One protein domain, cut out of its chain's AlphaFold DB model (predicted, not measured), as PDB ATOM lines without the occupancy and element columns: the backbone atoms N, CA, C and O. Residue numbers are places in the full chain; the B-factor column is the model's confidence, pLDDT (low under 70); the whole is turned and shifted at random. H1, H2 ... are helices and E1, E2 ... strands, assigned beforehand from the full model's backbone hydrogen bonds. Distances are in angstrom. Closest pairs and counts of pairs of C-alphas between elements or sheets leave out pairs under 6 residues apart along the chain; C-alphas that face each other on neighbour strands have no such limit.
ATOM      1  N   PHE A 124     120.554 132.995 120.841       87.81
ATOM      2  CA  PHE A 124     120.162 132.030 121.870       87.81
ATOM      3  C   PHE A 124     118.644 131.904 122.025       87.81
ATOM      4  O   PHE A 124     118.156 130.814 122.313       87.81
ATOM      5  N   SER A 125     117.890 132.988 121.825       87.81
ATOM      6  CA  SER A 125     116.428 132.933 121.810       87.81
ATOM      7  C   SER A 125     115.935 132.088 120.636       87.81
ATOM      8  O   SER A 125     115.101 131.205 120.826       87.81
ATOM      9  N   GLU A 126     116.488 132.293 119.435       87.00
ATOM     10  CA  GLU A 126     116.141 131.460 118.278       87.00
ATOM     11  C   GLU A 126     116.677 130.027 118.409       87.00
ATOM     12  O   GLU A 126     115.986 129.099 118.001       87.00
ATOM     13  N   ALA A 127     117.830 129.811 119.051       90.81
ATOM     14  CA  ALA A 127     118.355 128.478 119.343       90.81
ATOM     15  C   ALA A 127     117.403 127.691 120.253       90.81
ATOM     16  O   ALA A 127     117.074 126.548 119.949       90.81
ATOM     17  N   LEU A 128     116.892 128.324 121.317       92.81
ATOM     18  CA  LEU A 128     115.881 127.729 122.194       92.81
ATOM     19  C   LEU A 128     114.598 127.389 121.427       92.81
ATOM     20  O   LEU A 128     114.104 126.269 121.534       92.81
ATOM     21  N   LYS A 129     114.084 128.319 120.611       92.69
ATOM     22  CA  LYS A 129     112.877 128.084 119.797       92.69
ATOM     23  C   LYS A 129     113.077 126.959 118.784       92.69
ATOM     24  O   LYS A 129     112.165 126.164 118.579       92.69
ATOM     25  N   LEU A 130     114.248 126.887 118.153       94.62
ATOM     26  CA  LEU A 130     114.600 125.801 117.246       94.62
ATOM     27  C   LEU A 130     114.639 124.464 117.993       94.62
ATOM     28  O   LEU A 130     114.069 123.493 117.512       94.62
ATOM     29  N   THR A 131     115.272 124.404 119.168       94.25
ATOM     30  CA  THR A 131     115.303 123.188 119.992       94.25
ATOM     31  C   THR A 131     113.898 122.713 120.350       94.25
ATOM     32  O   THR A 131     113.621 121.521 120.241       94.25
ATOM     33  N   THR A 132     112.994 123.619 120.727       94.56
ATOM     34  CA  THR A 132     111.586 123.271 120.965       94.56
ATOM     35  C   THR A 132     110.935 122.705 119.704       94.56
ATOM     36  O   THR A 132     110.422 121.593 119.748       94.56
ATOM     37  N   ALA A 133     111.040 123.404 118.570       93.50
ATOM     38  CA  ALA A 133     110.436 122.971 117.310       93.50
ATOM     39  C   ALA A 133     110.965 121.612 116.818       93.50
ATOM     40  O   ALA A 133     110.202 120.800 116.308       93.50
ATOM     41  N   LEU A 134     112.262 121.342 116.989       94.62
ATOM     42  CA  LEU A 134     112.864 120.051 116.652       94.62
ATOM     43  C   LEU A 134     112.262 118.920 117.489       94.62
ATOM     44  O   LEU A 134     111.855 117.900 116.935       94.62
ATOM     45  N   ASN A 135     112.153 119.120 118.806       94.62
ATOM     46  CA  ASN A 135     111.563 118.121 119.694       94.62
ATOM     47  C   ASN A 135     110.069 117.898 119.392       94.62
ATOM     48  O   ASN A 135     109.616 116.756 119.419       94.62
ATOM     49  N   GLU A 136     109.322 118.952 119.041       94.94
ATOM     50  CA  GLU A 136     107.908 118.860 118.636       94.94
ATOM     51  C   GLU A 136     107.701 117.976 117.398       94.94
ATOM     52  O   GLU A 136     106.709 117.252 117.322       94.94
ATOM     53  N   VAL A 137     108.646 117.979 116.451       93.25
ATOM     54  CA  VAL A 137     108.591 117.127 115.248       93.25
ATOM     55  C   VAL A 137     109.311 115.779 115.415       93.25
ATOM     56  O   VAL A 137     109.569 115.080 114.433       93.25
ATOM     57  N   GLY A 138     109.661 115.401 116.648       91.81
ATOM     58  CA  GLY A 138     110.282 114.111 116.963       91.81
ATOM     59  C   GLY A 138     111.789 114.025 116.689       91.81
ATOM     60  O   GLY A 138     112.341 112.927 116.639       91.81
ATOM     61  N   ILE A 139     112.478 115.157 116.516       91.88
ATOM     62  CA  ILE A 139     113.940 115.219 116.407       91.88
ATOM     63  C   ILE A 139     114.507 115.609 117.771       91.88
ATOM     64  O   ILE A 139     114.397 116.758 118.192       91.88
ATOM     65  N   SER A 140     115.155 114.660 118.450       94.06
ATOM     66  CA  SER A 140     115.801 114.921 119.743       94.06
ATOM     67  C   SER A 140     116.796 116.077 119.622       94.06
ATOM     68  O   SER A 140     117.753 115.994 118.852       94.06
ATOM     69  N   ALA A 141     116.603 117.142 120.396       95.38
ATOM     70  CA  ALA A 141     117.484 118.303 120.375       95.38
ATOM     71  C   ALA A 141     117.716 118.876 121.776       95.38
ATOM     72  O   ALA A 141     116.804 118.920 122.603       95.38
ATOM     73  N   SER A 142     118.927 119.378 122.023       95.88
ATOM     74  CA  SER A 142     119.291 120.094 123.248       95.88
ATOM     75  C   SER A 142     120.099 121.352 122.936       95.88
ATOM     76  O   SER A 142     120.852 121.394 121.964       95.88
ATOM     77  N   PHE A 143     119.940 122.392 123.758       96.25
ATOM     78  CA  PHE A 143     120.696 123.637 123.635       96.25
ATOM     79  C   PHE A 143     121.579 123.853 124.863       96.25
ATOM     80  O   PHE A 143     121.087 123.962 125.985       96.25
ATOM     81  N   TYR A 144     122.888 123.938 124.636       94.19
ATOM     82  CA  TYR A 144     123.882 124.259 125.653       94.19
ATOM     83  C   TYR A 144     124.270 125.724 125.527       94.19
ATOM     84  O   TYR A 144     124.751 126.165 124.485       94.19
ATOM     85  N   LYS A 145     124.067 126.482 126.601       90.25
ATOM     86  CA  LYS A 145     124.312 127.922 126.639       90.25
ATOM     87  C   LYS A 145     125.585 128.233 127.425       90.25
ATOM     88  O   LYS A 145     125.642 127.945 128.616       90.25
ATOM     89  N   GLY A 146     126.563 128.863 126.775       85.50
ATOM     90  CA  GLY A 146     127.672 129.569 127.422       85.50
ATOM     91  C   GLY A 146     127.436 131.085 127.469       85.50
ATOM     92  O   GLY A 146     126.342 131.569 127.173       85.50
ATOM     93  N   ASP A 147     128.466 131.857 127.828       75.69
ATOM     94  CA  ASP A 147     128.340 133.316 128.004       75.69
ATOM     95  C   ASP A 147     128.181 134.081 126.681       75.69
ATOM     96  O   ASP A 147     127.360 134.997 126.569       75.69
ATOM     97  N   LYS A 148     128.968 133.708 125.666       78.12
ATOM     98  CA  LYS A 148     128.976 134.341 124.330       78.12
ATOM     99  C   LYS A 148     128.688 133.362 123.196       78.12
ATOM    100  O   LYS A 148     128.271 133.786 122.121       78.12
ATOM    101  N   GLU A 149     128.889 132.076 123.452       91.25
ATOM    102  CA  GLU A 149     128.715 130.993 122.492       91.25
ATOM    103  C   GLU A 149     127.827 129.905 123.098       91.25
ATOM    104  O   GLU A 149     127.744 129.760 124.319       91.25
ATOM    105  N   GLY A 150     127.135 129.167 122.244       93.44
ATOM    106  CA  GLY A 150     126.277 128.053 122.608       93.44
ATOM    107  C   GLY A 150     126.236 127.015 121.497       93.44
ATOM    108  O   GLY A 150     126.769 127.223 120.407       93.44
ATOM    109  N   GLU A 151     125.602 125.885 121.778       96.06
ATOM    110  CA  GLU A 151     125.521 124.763 120.852       96.06
ATOM    111  C   GLU A 151     124.118 124.172 120.844       96.06
ATOM    112  O   GLU A 151     123.612 123.758 121.888       96.06
ATOM    113  N   VAL A 152     123.509 124.078 119.662       95.25
ATOM    114  CA  VAL A 152     122.336 123.225 119.450       95.25
ATOM    115  C   VAL A 152     122.842 121.856 119.016       95.25
ATOM    116  O   VAL A 152     123.503 121.729 117.985       95.25
ATOM    117  N   ARG A 153     122.553 120.829 119.811       96.00
ATOM    118  CA  ARG A 153     122.953 119.447 119.547       96.00
ATOM    119  C   ARG A 153     121.744 118.623 119.141       96.00
ATOM    120  O   ARG A 153     120.706 118.670 119.792       96.00
ATOM    121  N   THR A 154     121.912 117.851 118.079       94.31
ATOM    122  CA  THR A 154     120.952 116.868 117.568       94.31
ATOM    123  C   THR A 154     121.703 115.561 117.277       94.31
ATOM    124  O   THR A 154     122.934 115.588 117.199       94.31
ATOM    125  N   PRO A 155     121.015 114.424 117.059       91.50
ATOM    126  CA  PRO A 155     121.647 113.195 116.575       91.50
ATOM    127  C   PRO A 155     122.438 113.372 115.272       91.50
ATOM    128  O   PRO A 155     123.343 112.594 114.995       91.50
ATOM    129  N   TYR A 156     122.090 114.388 114.481       89.00
ATOM    130  CA  TYR A 156     122.628 114.607 113.142       89.00
ATOM    131  C   TYR A 156     123.766 115.631 113.107       89.00
ATOM    132  O   TYR A 156     124.678 115.505 112.300       89.00
ATOM    133  N   ALA A 157     123.719 116.657 113.962       89.38
ATOM    134  CA  ALA A 157     124.643 117.786 113.911       89.38
ATOM    135  C   ALA A 157     124.822 118.499 115.256       89.38
ATOM    136  O   ALA A 157     123.923 118.524 116.103       89.38
ATOM    137  N   VAL A 158     125.975 119.161 115.380       91.94
ATOM    138  CA  VAL A 158     126.270 120.163 116.411       91.94
ATOM    139  C   VAL A 158     126.389 121.523 115.731       91.94
ATOM    140  O   VAL A 158     127.326 121.764 114.973       91.94
ATOM    141  N   ILE A 159     125.436 122.412 116.004       91.44
ATOM    142  CA  ILE A 159     125.392 123.770 115.458       91.44
ATOM    143  C   ILE A 159     125.955 124.716 116.514       91.44
ATOM    144  O   ILE A 159     125.346 124.897 117.568       91.44
ATOM    145  N   LYS A 160     127.106 125.326 116.228       91.50
ATOM    146  CA  LYS A 160     127.685 126.377 117.071       91.50
ATOM    147  C   LYS A 160     126.982 127.702 116.802       91.50
ATOM    148  O   LYS A 160     126.722 128.030 115.650       91.50
ATOM    149  N   VAL A 161     126.687 128.438 117.867       86.81
ATOM    150  CA  VAL A 161     125.895 129.670 117.837       86.81
ATOM    151  C   VAL A 161     126.601 130.738 118.656       86.81
ATOM    152  O   VAL A 161     126.863 130.543 119.841       86.81
ATOM    153  N   LYS A 162     126.855 131.900 118.068       79.25
ATOM    154  CA  LYS A 162     127.305 133.100 118.772       79.25
ATOM    155  C   LYS A 162     126.099 133.952 119.137       79.25
ATOM    156  O   LYS A 162     125.307 134.331 118.280       79.25
ATOM    157  N   ARG A 163     125.965 134.295 120.422       77.06
ATOM    158  CA  ARG A 163     124.762 134.947 120.975       77.06
ATOM    159  C   ARG A 163     124.324 136.184 120.196       77.06
ATOM    160  O   ARG A 163     123.139 136.371 119.955       77.06
ATOM    161  N   SER A 164     125.287 137.029 119.845       71.94
ATOM    162  CA  SER A 164     125.055 138.318 119.188       71.94
ATOM    163  C   SER A 164     125.411 138.295 117.701       71.94
ATOM    164  O   SER A 164     125.660 139.355 117.127       71.94
ATOM    165  N   ASP A 165     125.476 137.108 117.089       64.12
ATOM    166  CA  ASP A 165     125.732 136.967 115.661       64.12
ATOM    167  C   ASP A 165     124.409 136.887 114.877       64.12
ATOM    168  O   ASP A 165     123.629 135.945 115.050       64.12
ATOM    169  N   PRO A 166     124.125 137.872 114.012       55.69
ATOM    170  CA  PRO A 166     122.878 137.908 113.258       55.69
ATOM    171  C   PRO A 166     122.818 136.895 112.114       55.69
ATOM    172  O   PRO A 166     121.732 136.593 111.613       55.69
ATOM    173  N   VAL A 167     123.972 136.375 111.685       62.81
ATOM    174  CA  VAL A 167     124.046 135.246 110.754       62.81
ATOM    175  C   VAL A 167     123.466 134.012 111.433       62.81
ATOM    176  O   VAL A 167     122.600 133.354 110.854       62.81
ATOM    177  N   ASP A 168     123.874 133.752 112.673       71.94
ATOM    178  CA  ASP A 168     123.410 132.593 113.431       71.94
ATOM    179  C   ASP A 168     121.929 132.719 113.801       71.94
ATOM    180  O   ASP A 168     121.172 131.772 113.606       71.94
ATOM    181  N   GLU A 169     121.471 133.892 114.252       76.38
ATOM    182  CA  GLU A 169     120.047 134.125 114.535       76.38
ATOM    183  C   GLU A 169     119.167 133.836 113.306       76.38
ATOM    184  O   GLU A 169     118.170 133.113 113.392       76.38
ATOM    185  N   ARG A 170     119.553 134.362 112.137       70.94
ATOM    186  CA  ARG A 170     118.794 134.182 110.895       70.94
ATOM    187  C   ARG A 170     118.835 132.742 110.397       70.94
ATOM    188  O   ARG A 170     117.810 132.231 109.950       70.94
ATOM    189  N   PHE A 171     119.991 132.092 110.494       79.69
ATOM    190  CA  PHE A 171     120.146 130.679 110.171       79.69
ATOM    191  C   PHE A 171     119.216 129.802 111.017       79.69
ATOM    192  O   PHE A 171     118.460 129.001 110.469       79.69
ATOM    193  N   LEU A 172     119.220 129.995 112.340       86.00
ATOM    194  CA  LEU A 172     118.381 129.237 113.271       86.00
ATOM    195  C   LEU A 172     116.891 129.472 113.010       86.00
ATOM    196  O   LEU A 172     116.095 128.533 113.069       86.00
ATOM    197  N   LYS A 173     116.516 130.709 112.670       83.44
ATOM    198  CA  LYS A 173     115.142 131.057 112.314       83.44
ATOM    199  C   LYS A 173     114.675 130.352 111.039       83.44
ATOM    200  O   LYS A 173     113.615 129.731 111.071       83.44
ATOM    201  N   GLU A 174     115.448 130.417 109.952       84.31
ATOM    202  CA  GLU A 174     115.099 129.731 108.697       84.31
ATOM    203  C   GLU A 174     115.064 128.209 108.886       84.31
ATOM    204  O   GLU A 174     114.157 127.550 108.381       84.31
ATOM    205  N   LEU A 175     115.998 127.648 109.663       88.69
ATOM    206  CA  LEU A 175     116.012 126.220 109.977       88.69
ATOM    207  C   LEU A 175     114.769 125.800 110.769       88.69
ATOM    208  O   LEU A 175     114.175 124.768 110.471       88.69
ATOM    209  N   ARG A 176     114.336 126.608 111.740       92.94
ATOM    210  CA  ARG A 176     113.099 126.357 112.490       92.94
ATOM    211  C   ARG A 176     111.880 126.390 111.574       92.94
ATOM    212  O   ARG A 176     111.063 125.477 111.628       92.94
ATOM    213  N   GLU A 177     111.761 127.422 110.740       90.12
ATOM    214  CA  GLU A 177     110.652 127.559 109.787       90.12
ATOM    215  C   GLU A 177     110.609 126.389 108.796       90.12
ATOM    216  O   GLU A 177     109.529 125.918 108.445       90.12
ATOM    217  N   LEU A 178     111.775 125.896 108.364       90.06
ATOM    218  CA  LEU A 178     111.884 124.701 107.537       90.06
ATOM    219  C   LEU A 178     111.386 123.461 108.282       90.06
ATOM    220  O   LEU A 178     110.494 122.790 107.789       90.06
ATOM    221  N   VAL A 179     111.921 123.184 109.472       92.25
ATOM    222  CA  VAL A 179     111.591 121.992 110.272       92.25
ATOM    223  C   VAL A 179     110.101 121.927 110.610       92.25
ATOM    224  O   VAL A 179     109.506 120.855 110.557       92.25
ATOM    225  N   GLN A 180     109.485 123.067 110.928       89.38
ATOM    226  CA  GLN A 180     108.053 123.135 111.226       89.38
ATOM    227  C   GLN A 180     107.175 122.920 109.988       89.38
ATOM    228  O   GLN A 180     106.049 122.446 110.112       89.38
ATOM    229  N   LYS A 181     107.666 123.285 108.800       90.38
ATOM    230  CA  LYS A 181     106.937 123.116 107.539       90.38
ATOM    231  C   LYS A 181     107.128 121.721 106.942       90.38
ATOM    232  O   LYS A 181     106.182 121.150 106.412       90.38
ATOM    233  N   ASP A 182     108.353 121.215 106.996       91.56
ATOM    234  CA  ASP A 182     108.789 119.949 106.423       91.56
ATOM    235  C   ASP A 182     109.913 119.362 107.289       91.56
ATOM    236  O   ASP A 182     111.104 119.663 107.132       91.56
ATOM    237  N   ALA A 183     109.513 118.525 108.245       90.44
ATOM    238  CA  ALA A 183     110.430 117.915 109.199       90.44
ATOM    239  C   ALA A 183     111.458 117.004 108.515       90.44
ATOM    240  O   ALA A 183     112.601 116.924 108.968       90.44
ATOM    241  N   GLU A 184     111.086 116.339 107.419       90.31
ATOM    242  CA  GLU A 184     111.965 115.386 106.744       90.31
ATOM    243  C   GLU A 184     113.035 116.106 105.921       90.31
ATOM    244  O   GLU A 184     114.218 115.759 105.985       90.31
ATOM    245  N   LEU A 185     112.655 117.195 105.249       89.06
ATOM    246  CA  LEU A 185     113.613 118.101 104.625       89.06
ATOM    247  C   LEU A 185     114.530 118.752 105.674       89.06
ATOM    248  O   LEU A 185     115.744 118.827 105.473       89.06
ATOM    249  N   GLY A 186     113.989 119.134 106.836       89.44
ATOM    250  CA  GLY A 186     114.771 119.620 107.975       89.44
ATOM    251  C   GLY A 186     115.829 118.621 108.469       89.44
ATOM    252  O   GLY A 186     116.980 119.004 108.691       89.44
ATOM    253  N   LYS A 187     115.488 117.327 108.581       90.25
ATOM    254  CA  LYS A 187     116.443 116.260 108.954       90.25
ATOM    255  C   LYS A 187     117.552 116.079 107.928       90.25
ATOM    256  O   LYS A 187     118.709 115.897 108.316       90.25
ATOM    257  N   ARG A 188     117.219 116.140 106.633       88.50
ATOM    258  CA  ARG A 188     118.207 116.055 105.545       88.50
ATOM    259  C   ARG A 188     119.208 117.206 105.642       88.50
ATOM    260  O   ARG A 188     120.411 116.964 105.622       88.50
ATOM    261  N   VAL A 189     118.727 118.433 105.865       87.69
ATOM    262  CA  VAL A 189     119.588 119.611 106.074       87.69
ATOM    263  C   VAL A 189     120.480 119.450 107.309       87.69
ATOM    264  O   VAL A 189     121.685 119.683 107.221       87.69
ATOM    265  N   LEU A 190     119.931 119.007 108.445       89.25
ATOM    266  CA  LEU A 190     120.707 118.759 109.668       89.25
ATOM    267  C   LEU A 190     121.790 117.695 109.473       89.25
ATOM    268  O   LEU A 190     122.931 117.912 109.871       89.25
ATOM    269  N   SER A 191     121.458 116.583 108.822       87.19
ATOM    270  CA  SER A 191     122.421 115.522 108.494       87.19
ATOM    271  C   SER A 191     123.584 116.062 107.673       87.19
ATOM    272  O   SER A 191     124.741 115.738 107.933       87.19
ATOM    273  N   LEU A 192     123.291 116.959 106.733       82.06
ATOM    274  CA  LEU A 192     124.306 117.542 105.868       82.06
ATOM    275  C   LEU A 192     125.188 118.580 106.568       82.06
ATOM    276  O   LEU A 192     126.371 118.703 106.260       82.06
ATOM    277  N   ILE A 193     124.652 119.291 107.560       83.31
ATOM    278  CA  ILE A 193     125.453 120.175 108.418       83.31
ATOM    279  C   ILE A 193     126.489 119.360 109.211       83.31
ATOM    280  O   ILE A 193     127.637 119.788 109.342       83.31
ATOM    281  N   GLY A 194     126.105 118.181 109.710       79.19
ATOM    282  CA  GLY A 194     126.983 117.279 110.462       79.19
ATOM    283  C   GLY A 194     127.930 116.415 109.619       79.19
ATOM    284  O   GLY A 194     128.810 115.761 110.184       79.19
ATOM    285  N   ALA A 195     127.774 116.425 108.293       77.44
ATOM    286  CA  ALA A 195     128.542 115.624 107.342       77.44
ATOM    287  C   ALA A 195     130.063 115.864 107.418       77.44
ATOM    288  O   ALA A 195     130.529 116.994 107.627       77.44
ATOM    289  N   ARG A 196     130.836 114.787 107.196       68.00
ATOM    290  CA  ARG A 196     132.314 114.747 107.317       68.00
ATOM    291  C   ARG A 196     133.064 114.429 106.008       68.00
ATOM    292  O   ARG A 196     134.247 114.066 106.048       68.00
ATOM    293  N   GLY A 197     132.405 114.548 104.854       61.97
ATOM    294  CA  GLY A 197     133.083 114.632 103.555       61.97
ATOM    295  C   GLY A 197     133.069 113.347 102.740       61.97
ATOM    296  O   GLY A 197     134.130 112.781 102.476       61.97
ATOM    297  N   SER A 198     131.888 112.906 102.306       66.69
ATOM    298  CA  SER A 198     131.703 111.880 101.272       66.69
ATOM    299  C   SER A 198     131.108 112.460  99.980       66.69
ATOM    300  O   SER A 198     130.397 113.466  99.992       66.69
ATOM    301  N   CYS A 199     131.353 111.799  98.843       64.19
ATOM    302  CA  CYS A 199     130.781 112.200  97.550       64.19
ATOM    303  C   CYS A 199     129.242 112.154  97.539       64.19
ATOM    304  O   CYS A 199     128.609 112.930  96.826       64.19
ATOM    305  N   VAL A 200     128.641 111.272  98.347       68.75
ATOM    306  CA  VAL A 200     127.183 111.170  98.511       68.75
ATOM    307  C   VAL A 200     126.637 112.409  99.224       68.75
ATOM    308  O   VAL A 200     125.655 112.991  98.775       68.75
ATOM    309  N   GLU A 201     127.313 112.867 100.280       67.69
ATOM    310  CA  GLU A 201     126.946 114.091 101.003       67.69
ATOM    311  C   GLU A 201     127.097 115.341 100.122       67.69
ATOM    312  O   GLU A 201     126.275 116.248 100.210       67.69
ATOM    313  N   LEU A 202     128.098 115.379  99.233       65.75
ATOM    314  CA  LEU A 202     128.272 116.477  98.275       65.75
ATOM    315  C   LEU A 202     127.122 116.544  97.257       65.75
ATOM    316  O   LEU A 202     126.580 117.623  97.013       65.75
ATOM    317  N   ALA A 203     126.734 115.406  96.675       70.56
ATOM    318  CA  ALA A 203     125.620 115.341  95.728       70.56
ATOM    319  C   ALA A 203     124.289 115.732  96.392       70.56
ATOM    320  O   ALA A 203     123.504 116.498  95.827       70.56
ATOM    321  N   GLU A 204     124.068 115.268  97.623       71.62
ATOM    322  CA  GLU A 204     122.888 115.619  98.411       71.62
ATOM    323  C   GLU A 204     122.875 117.118  98.779       71.62
ATOM    324  O   GLU A 204     121.816 117.744  98.747       71.62
ATOM    325  N   ALA A 205     124.038 117.740  99.024       68.31
ATOM    326  CA  ALA A 205     124.150 119.180  99.285       68.31
ATOM    327  C   ALA A 205     123.642 120.020  98.109       68.31
ATOM    328  O   ALA A 205     122.890 120.984  98.289       68.31
ATOM    329  N   VAL A 206     124.059 119.647  96.894       70.31
ATOM    330  CA  VAL A 206     123.674 120.332  95.657       70.31
ATOM    331  C   VAL A 206     122.171 120.202  95.440       70.31
ATOM    332  O   VAL A 206     121.502 121.220  95.257       70.31
ATOM    333  N   LYS A 207     121.633 118.985  95.568       74.19
ATOM    334  CA  LYS A 207     120.201 118.702  95.426       74.19
ATOM    335  C   LYS A 207     119.351 119.477  96.442       74.19
ATOM    336  O   LYS A 207     118.411 120.170  96.061       74.19
ATOM    337  N   LEU A 208     119.722 119.458  97.724       75.75
ATOM    338  CA  LEU A 208     119.021 120.227  98.760       75.75
ATOM    339  C   LEU A 208     119.058 121.737  98.496       75.75
ATOM    340  O   LEU A 208     118.095 122.444  98.794       75.75
ATOM    341  N   SER A 209     120.138 122.254  97.903       68.06
ATOM    342  CA  SER A 209     120.233 123.678  97.561       68.06
ATOM    343  C   SER A 209     119.226 124.120  96.485       68.06
ATOM    344  O   SER A 209     118.921 125.315  96.390       68.06
ATOM    345  N   GLU A 210     118.715 123.182  95.685       72.06
ATOM    346  CA  GLU A 210     117.647 123.399  94.702       72.06
ATOM    347  C   GLU A 210     116.255 123.246  95.327       72.06
ATOM    348  O   GLU A 210     115.340 123.970  94.954       72.06
ATOM    349  N   GLU A 211     116.098 122.379  96.330       73.81
ATOM    350  CA  GLU A 211     114.837 122.207  97.070       73.81
ATOM    351  C   GLU A 211     114.543 123.397  98.021       73.81
ATOM    352  O   GLU A 211     113.391 123.682  98.349       73.81
ATOM    353  N   LEU A 212     115.568 124.165  98.415       72.25
ATOM    354  CA  LEU A 212     115.479 125.277  99.379       72.25
ATOM    355  C   LEU A 212     115.307 126.676  98.748       72.25
ATOM    356  O   LEU A 212     115.770 127.673  99.305       72.25
ATOM    357  N   LEU A 213     114.620 126.802  97.606       63.91
ATOM    358  CA  LEU A 213     114.442 128.093  96.905       63.91
ATOM    359  C   LEU A 213     113.799 129.201  97.765       63.91
ATOM    360  O   LEU A 213     114.058 130.380  97.527       63.91
ATOM    361  N   GLY A 214     113.002 128.836  98.776       63.88
ATOM    362  CA  GLY A 214     112.395 129.771  99.734       63.88
ATOM    363  C   GLY A 214     113.279 130.168 100.926       63.88
ATOM    364  O   GLY A 214     112.913 131.084 101.656       63.88
ATOM    365  N   TYR A 215     114.432 129.516 101.115       65.38
ATOM    366  CA  TYR A 215     115.301 129.652 102.293       65.38
ATOM    367  C   TYR A 215     116.710 130.094 101.872       65.38
ATOM    368  O   TYR A 215     117.655 129.304 101.778       65.38
ATOM    369  N   GLY A 216     116.841 131.381 101.536       57.56
ATOM    370  CA  GLY A 216     118.055 131.932 100.929       57.56
ATOM    371  C   GLY A 216     119.308 131.812 101.805       57.56
ATOM    372  O   GLY A 216     120.415 131.667 101.273       57.56
ATOM    373  N   PHE A 217     119.158 131.838 103.130       62.84
ATOM    374  CA  PHE A 217     120.287 131.725 104.047       62.84
ATOM    375  C   PHE A 217     120.745 130.273 104.197       62.84
ATOM    376  O   PHE A 217     121.939 129.998 104.054       62.84
ATOM    377  N   LEU A 218     119.805 129.335 104.376       64.75
ATOM    378  CA  LEU A 218     120.110 127.897 104.392       64.75
ATOM    379  C   LEU A 218     120.795 127.449 103.098       64.75
ATOM    380  O   LEU A 218     121.796 126.738 103.138       64.75
ATOM    381  N   ARG A 219     120.316 127.935 101.948       69.44
ATOM    382  CA  ARG A 219     120.916 127.648 100.642       69.44
ATOM    383  C   ARG A 219     122.366 128.124 100.548       69.44
ATOM    384  O   ARG A 219     123.214 127.407 100.024       69.44
ATOM    385  N   THR A 220     122.651 129.327 101.047       66.38
ATOM    386  CA  THR A 220     124.015 129.879 101.057       66.38
ATOM    387  C   THR A 220     124.924 129.037 101.949       66.38
ATOM    388  O   THR A 220     125.995 128.628 101.513       66.38
ATOM    389  N   LYS A 221     124.457 128.682 103.151       68.69
ATOM    390  CA  LYS A 221     125.207 127.840 104.091       68.69
ATOM    391  C   LYS A 221     125.482 126.434 103.559       68.69
ATOM    392  O   LYS A 221     126.584 125.925 103.735       68.69
ATOM    393  N   LEU A 222     124.523 125.819 102.869       66.62
ATOM    394  CA  LEU A 222     124.731 124.512 102.240       66.62
ATOM    395  C   LEU A 222     125.713 124.573 101.070       66.62
ATOM    396  O   LEU A 222     126.467 123.626 100.879       66.62
ATOM    397  N   ARG A 223     125.752 125.676 100.314       67.69
ATOM    398  CA  ARG A 223     126.771 125.880  99.273       67.69
ATOM    399  C   ARG A 223     128.166 126.035  99.864       67.69
ATOM    400  O   ARG A 223     129.074 125.359  99.400       67.69
ATOM    401  N   GLU A 224     128.316 126.846 100.912       71.31
ATOM    402  CA  GLU A 224     129.580 126.959 101.658       71.31
ATOM    403  C   GLU A 224     130.037 125.579 102.158       71.31
ATOM    404  O   GLU A 224     131.177 125.178 101.935       71.31
ATOM    405  N   LYS A 225     129.119 124.799 102.745       67.38
ATOM    406  CA  LYS A 225     129.406 123.437 103.204       67.38
ATOM    407  C   LYS A 225     129.764 122.492 102.051       67.38
ATOM    408  O   LYS A 225     130.692 121.705 102.185       67.38
ATOM    409  N   ALA A 226     129.080 122.570 100.912       65.44
ATOM    410  CA  ALA A 226     129.413 121.784  99.726       65.44
ATOM    411  C   ALA A 226     130.826 122.108  99.208       65.44
ATOM    412  O   ALA A 226     131.583 121.200  98.872       65.44
ATOM    413  N   GLU A 227     131.213 123.385  99.199       69.75
ATOM    414  CA  GLU A 227     132.570 123.808  98.840       69.75
ATOM    415  C   GLU A 227     133.625 123.286  99.826       69.75
ATOM    416  O   GLU A 227     134.702 122.865  99.402       69.75
ATOM    417  N   GLU A 228     133.332 123.285 101.131       71.94
ATOM    418  CA  GLU A 228     134.196 122.677 102.152       71.94
ATOM    419  C   GLU A 228     134.369 121.173 101.917       71.94
ATOM    420  O   GLU A 228     135.499 120.693 101.821       71.94
ATOM    421  N   LEU A 229     133.267 120.438 101.740       65.25
ATOM    422  CA  LEU A 229     133.291 118.992 101.496       65.25
ATOM    423  C   LEU A 229     134.043 118.657 100.197       65.25
ATOM    424  O   LEU A 229     134.806 117.692 100.158       65.25
ATOM    425  N   ALA A 230     133.885 119.467  99.145       68.31
ATOM    426  CA  ALA A 230     134.622 119.308  97.892       68.31
ATOM    427  C   ALA A 230     136.131 119.540  98.072       68.31
ATOM    428  O   ALA A 230     136.938 118.774  97.542       68.31
ATOM    429  N   LYS A 231     136.532 120.558  98.849       73.12
ATOM    430  CA  LYS A 231     137.944 120.811  99.188       73.12
ATOM    431  C   LYS A 231     138.543 119.664 100.002       73.12
ATOM    432  O   LYS A 231     139.660 119.241  99.712       73.12
ATOM    433  N   GLU A 232     137.806 119.137 100.978       69.25
ATOM    434  CA  GLU A 232     138.231 117.992 101.791       69.25
ATOM    435  C   GLU A 232     138.374 116.712 100.957       69.25
ATOM    436  O   GLU A 232     139.380 116.009 101.075       69.25
ATOM    437  N   ALA A 233     137.414 116.425 100.074       65.69
ATOM    438  CA  ALA A 233     137.478 115.285  99.165       65.69
ATOM    439  C   ALA A 233     138.680 115.391  98.211       65.69
ATOM    440  O   ALA A 233     139.425 114.422  98.038       65.69
ATOM    441  N   LEU A 234     138.932 116.585  97.660       66.00
ATOM    442  CA  LEU A 234     140.094 116.847  96.811       66.00
ATOM    443  C   LEU A 234     141.411 116.660  97.585       66.00
ATOM    444  O   LEU A 234     142.348 116.059  97.061       66.00
ATOM    445  N   ALA A 235     141.486 117.136  98.830       70.06
ATOM    446  CA  ALA A 235     142.662 116.964  99.682       70.06
ATOM    447  C   ALA A 235     142.939 115.483  99.992       70.06
ATOM    448  O   ALA A 235     144.090 115.056  99.931       70.06
ATOM    449  N   ARG A 236     141.894 114.680 100.245       65.81
ATOM    450  CA  ARG A 236     142.022 113.228 100.459       65.81
ATOM    451  C   ARG A 236     142.449 112.480  99.195       65.81
ATOM    452  O   ARG A 236     143.230 111.545  99.295       65.81
ATOM    453  N   SER A 237     141.998 112.914  98.017       61.22
ATOM    454  CA  SER A 237     142.386 112.312  96.726       61.22
ATOM    455  C   SER A 237     143.837 112.584  96.302       61.22
ATOM    456  O   SER A 237     144.324 111.970  95.359       61.22
ATOM    457  N   LYS A 238     144.519 113.523  96.975       55.28
ATOM    458  CA  LYS A 238     145.915 113.910  96.719       55.28
ATOM    459  C   LYS A 238     146.912 113.301  97.714       55.28
ATOM    460  O   LYS A 238     148.089 113.652  97.666       55.28
TER     461      LYS A 238
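AT A GLANCE: This is residues 124 to 238 of the 240 residues of an uncharacterized protein of Ignicoccus hospitalis (strain KIN4/I / DSM 18386 / JCM 14125) (UniProt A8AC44). A small three-stranded sheet with helices H1 and H2 side by side over one face makes one end of the model, and a long helical hairpin, H4 and H5, makes the other, with H3 between them. The printed part has 115 residues, with five named helices and three named strands in the order H1 E1 E2 E3 H2 H3 H4 H5. The sheet, in the order E1 - E2 - E3, is all antiparallel, and the class is mostly helix. The whole is compact, with a radius of gyration of the C-alphas of 14.0 A and spans of 42 by 30 by 24 A.

HOW THE PARTS SIT: Start at H1, residues 124 to 136, which is on the sheet of E1, residues 142 to 145, E2, residues 149 to 153, and E3, residues 158 to 162. H1 has a height over the sheet of 9.1 A and runs along the strands, at 7 degrees to E2 on the local plane. The strands form a meander, each the antiparallel neighbour of the one before: look for N 144 and O 151 at 2.8 A between E1 and E2, and N 150 and O 161 at 2.8 A between E2 and E3. Next comes H2, residues 166 to 181; H1 and H2 on one face of the sheet E1 E2 E3 make two layers, one of helices and one of strands. H2 touches H1 at a shallow tilt of 17 degrees, the same way, closest at the C-alphas of Leu 130 and Arg 176, 5.0 A. H3, residues 183 to 194, H4, residues 199 to 211, and H5, residues 216 to 237, form an up and down bundle, each running against the one before. H4 and H5, a helical hairpin, touch at a shallow tilt of 17 degrees, closest at the C-alphas of Ser 209 and Arg 219, 5.1 A. H3 and H5 only just touch, with 3 pairs of C-alphas within 8 A, the closest those of Ile 193 and Lys 225, 7.3 A. H3 only grazes the sheet, with residues 190 to 194. In H1 to H5 every O i to N i+4 pair is within hydrogen-bond range.

IN THESE COORDINATES: Find C-alpha 124 at (120.162, 132.030, 121.870), where H1 begins its 18.3 A. E1 spans 9.9 A, E2 and E3 13.2 A each, H2 22.5 A, H3 16.6 A and H4 18.8 A. H5 runs 31.5 A from C-alpha 216 at (118.055, 131.932, 100.929) to C-alpha 237 at (142.386, 112.312, 96.726).

THE WHOLE: The C-alphas farthest apart, those of Glu 136 and Lys 238, are 44.2 A apart. The printed part has no cut, and its links between named elements are tight. Look for low confidence in 34 residues under 70, among them 196 to 202 and 213 to 223; the mean pLDDT of the printed part is 80.0.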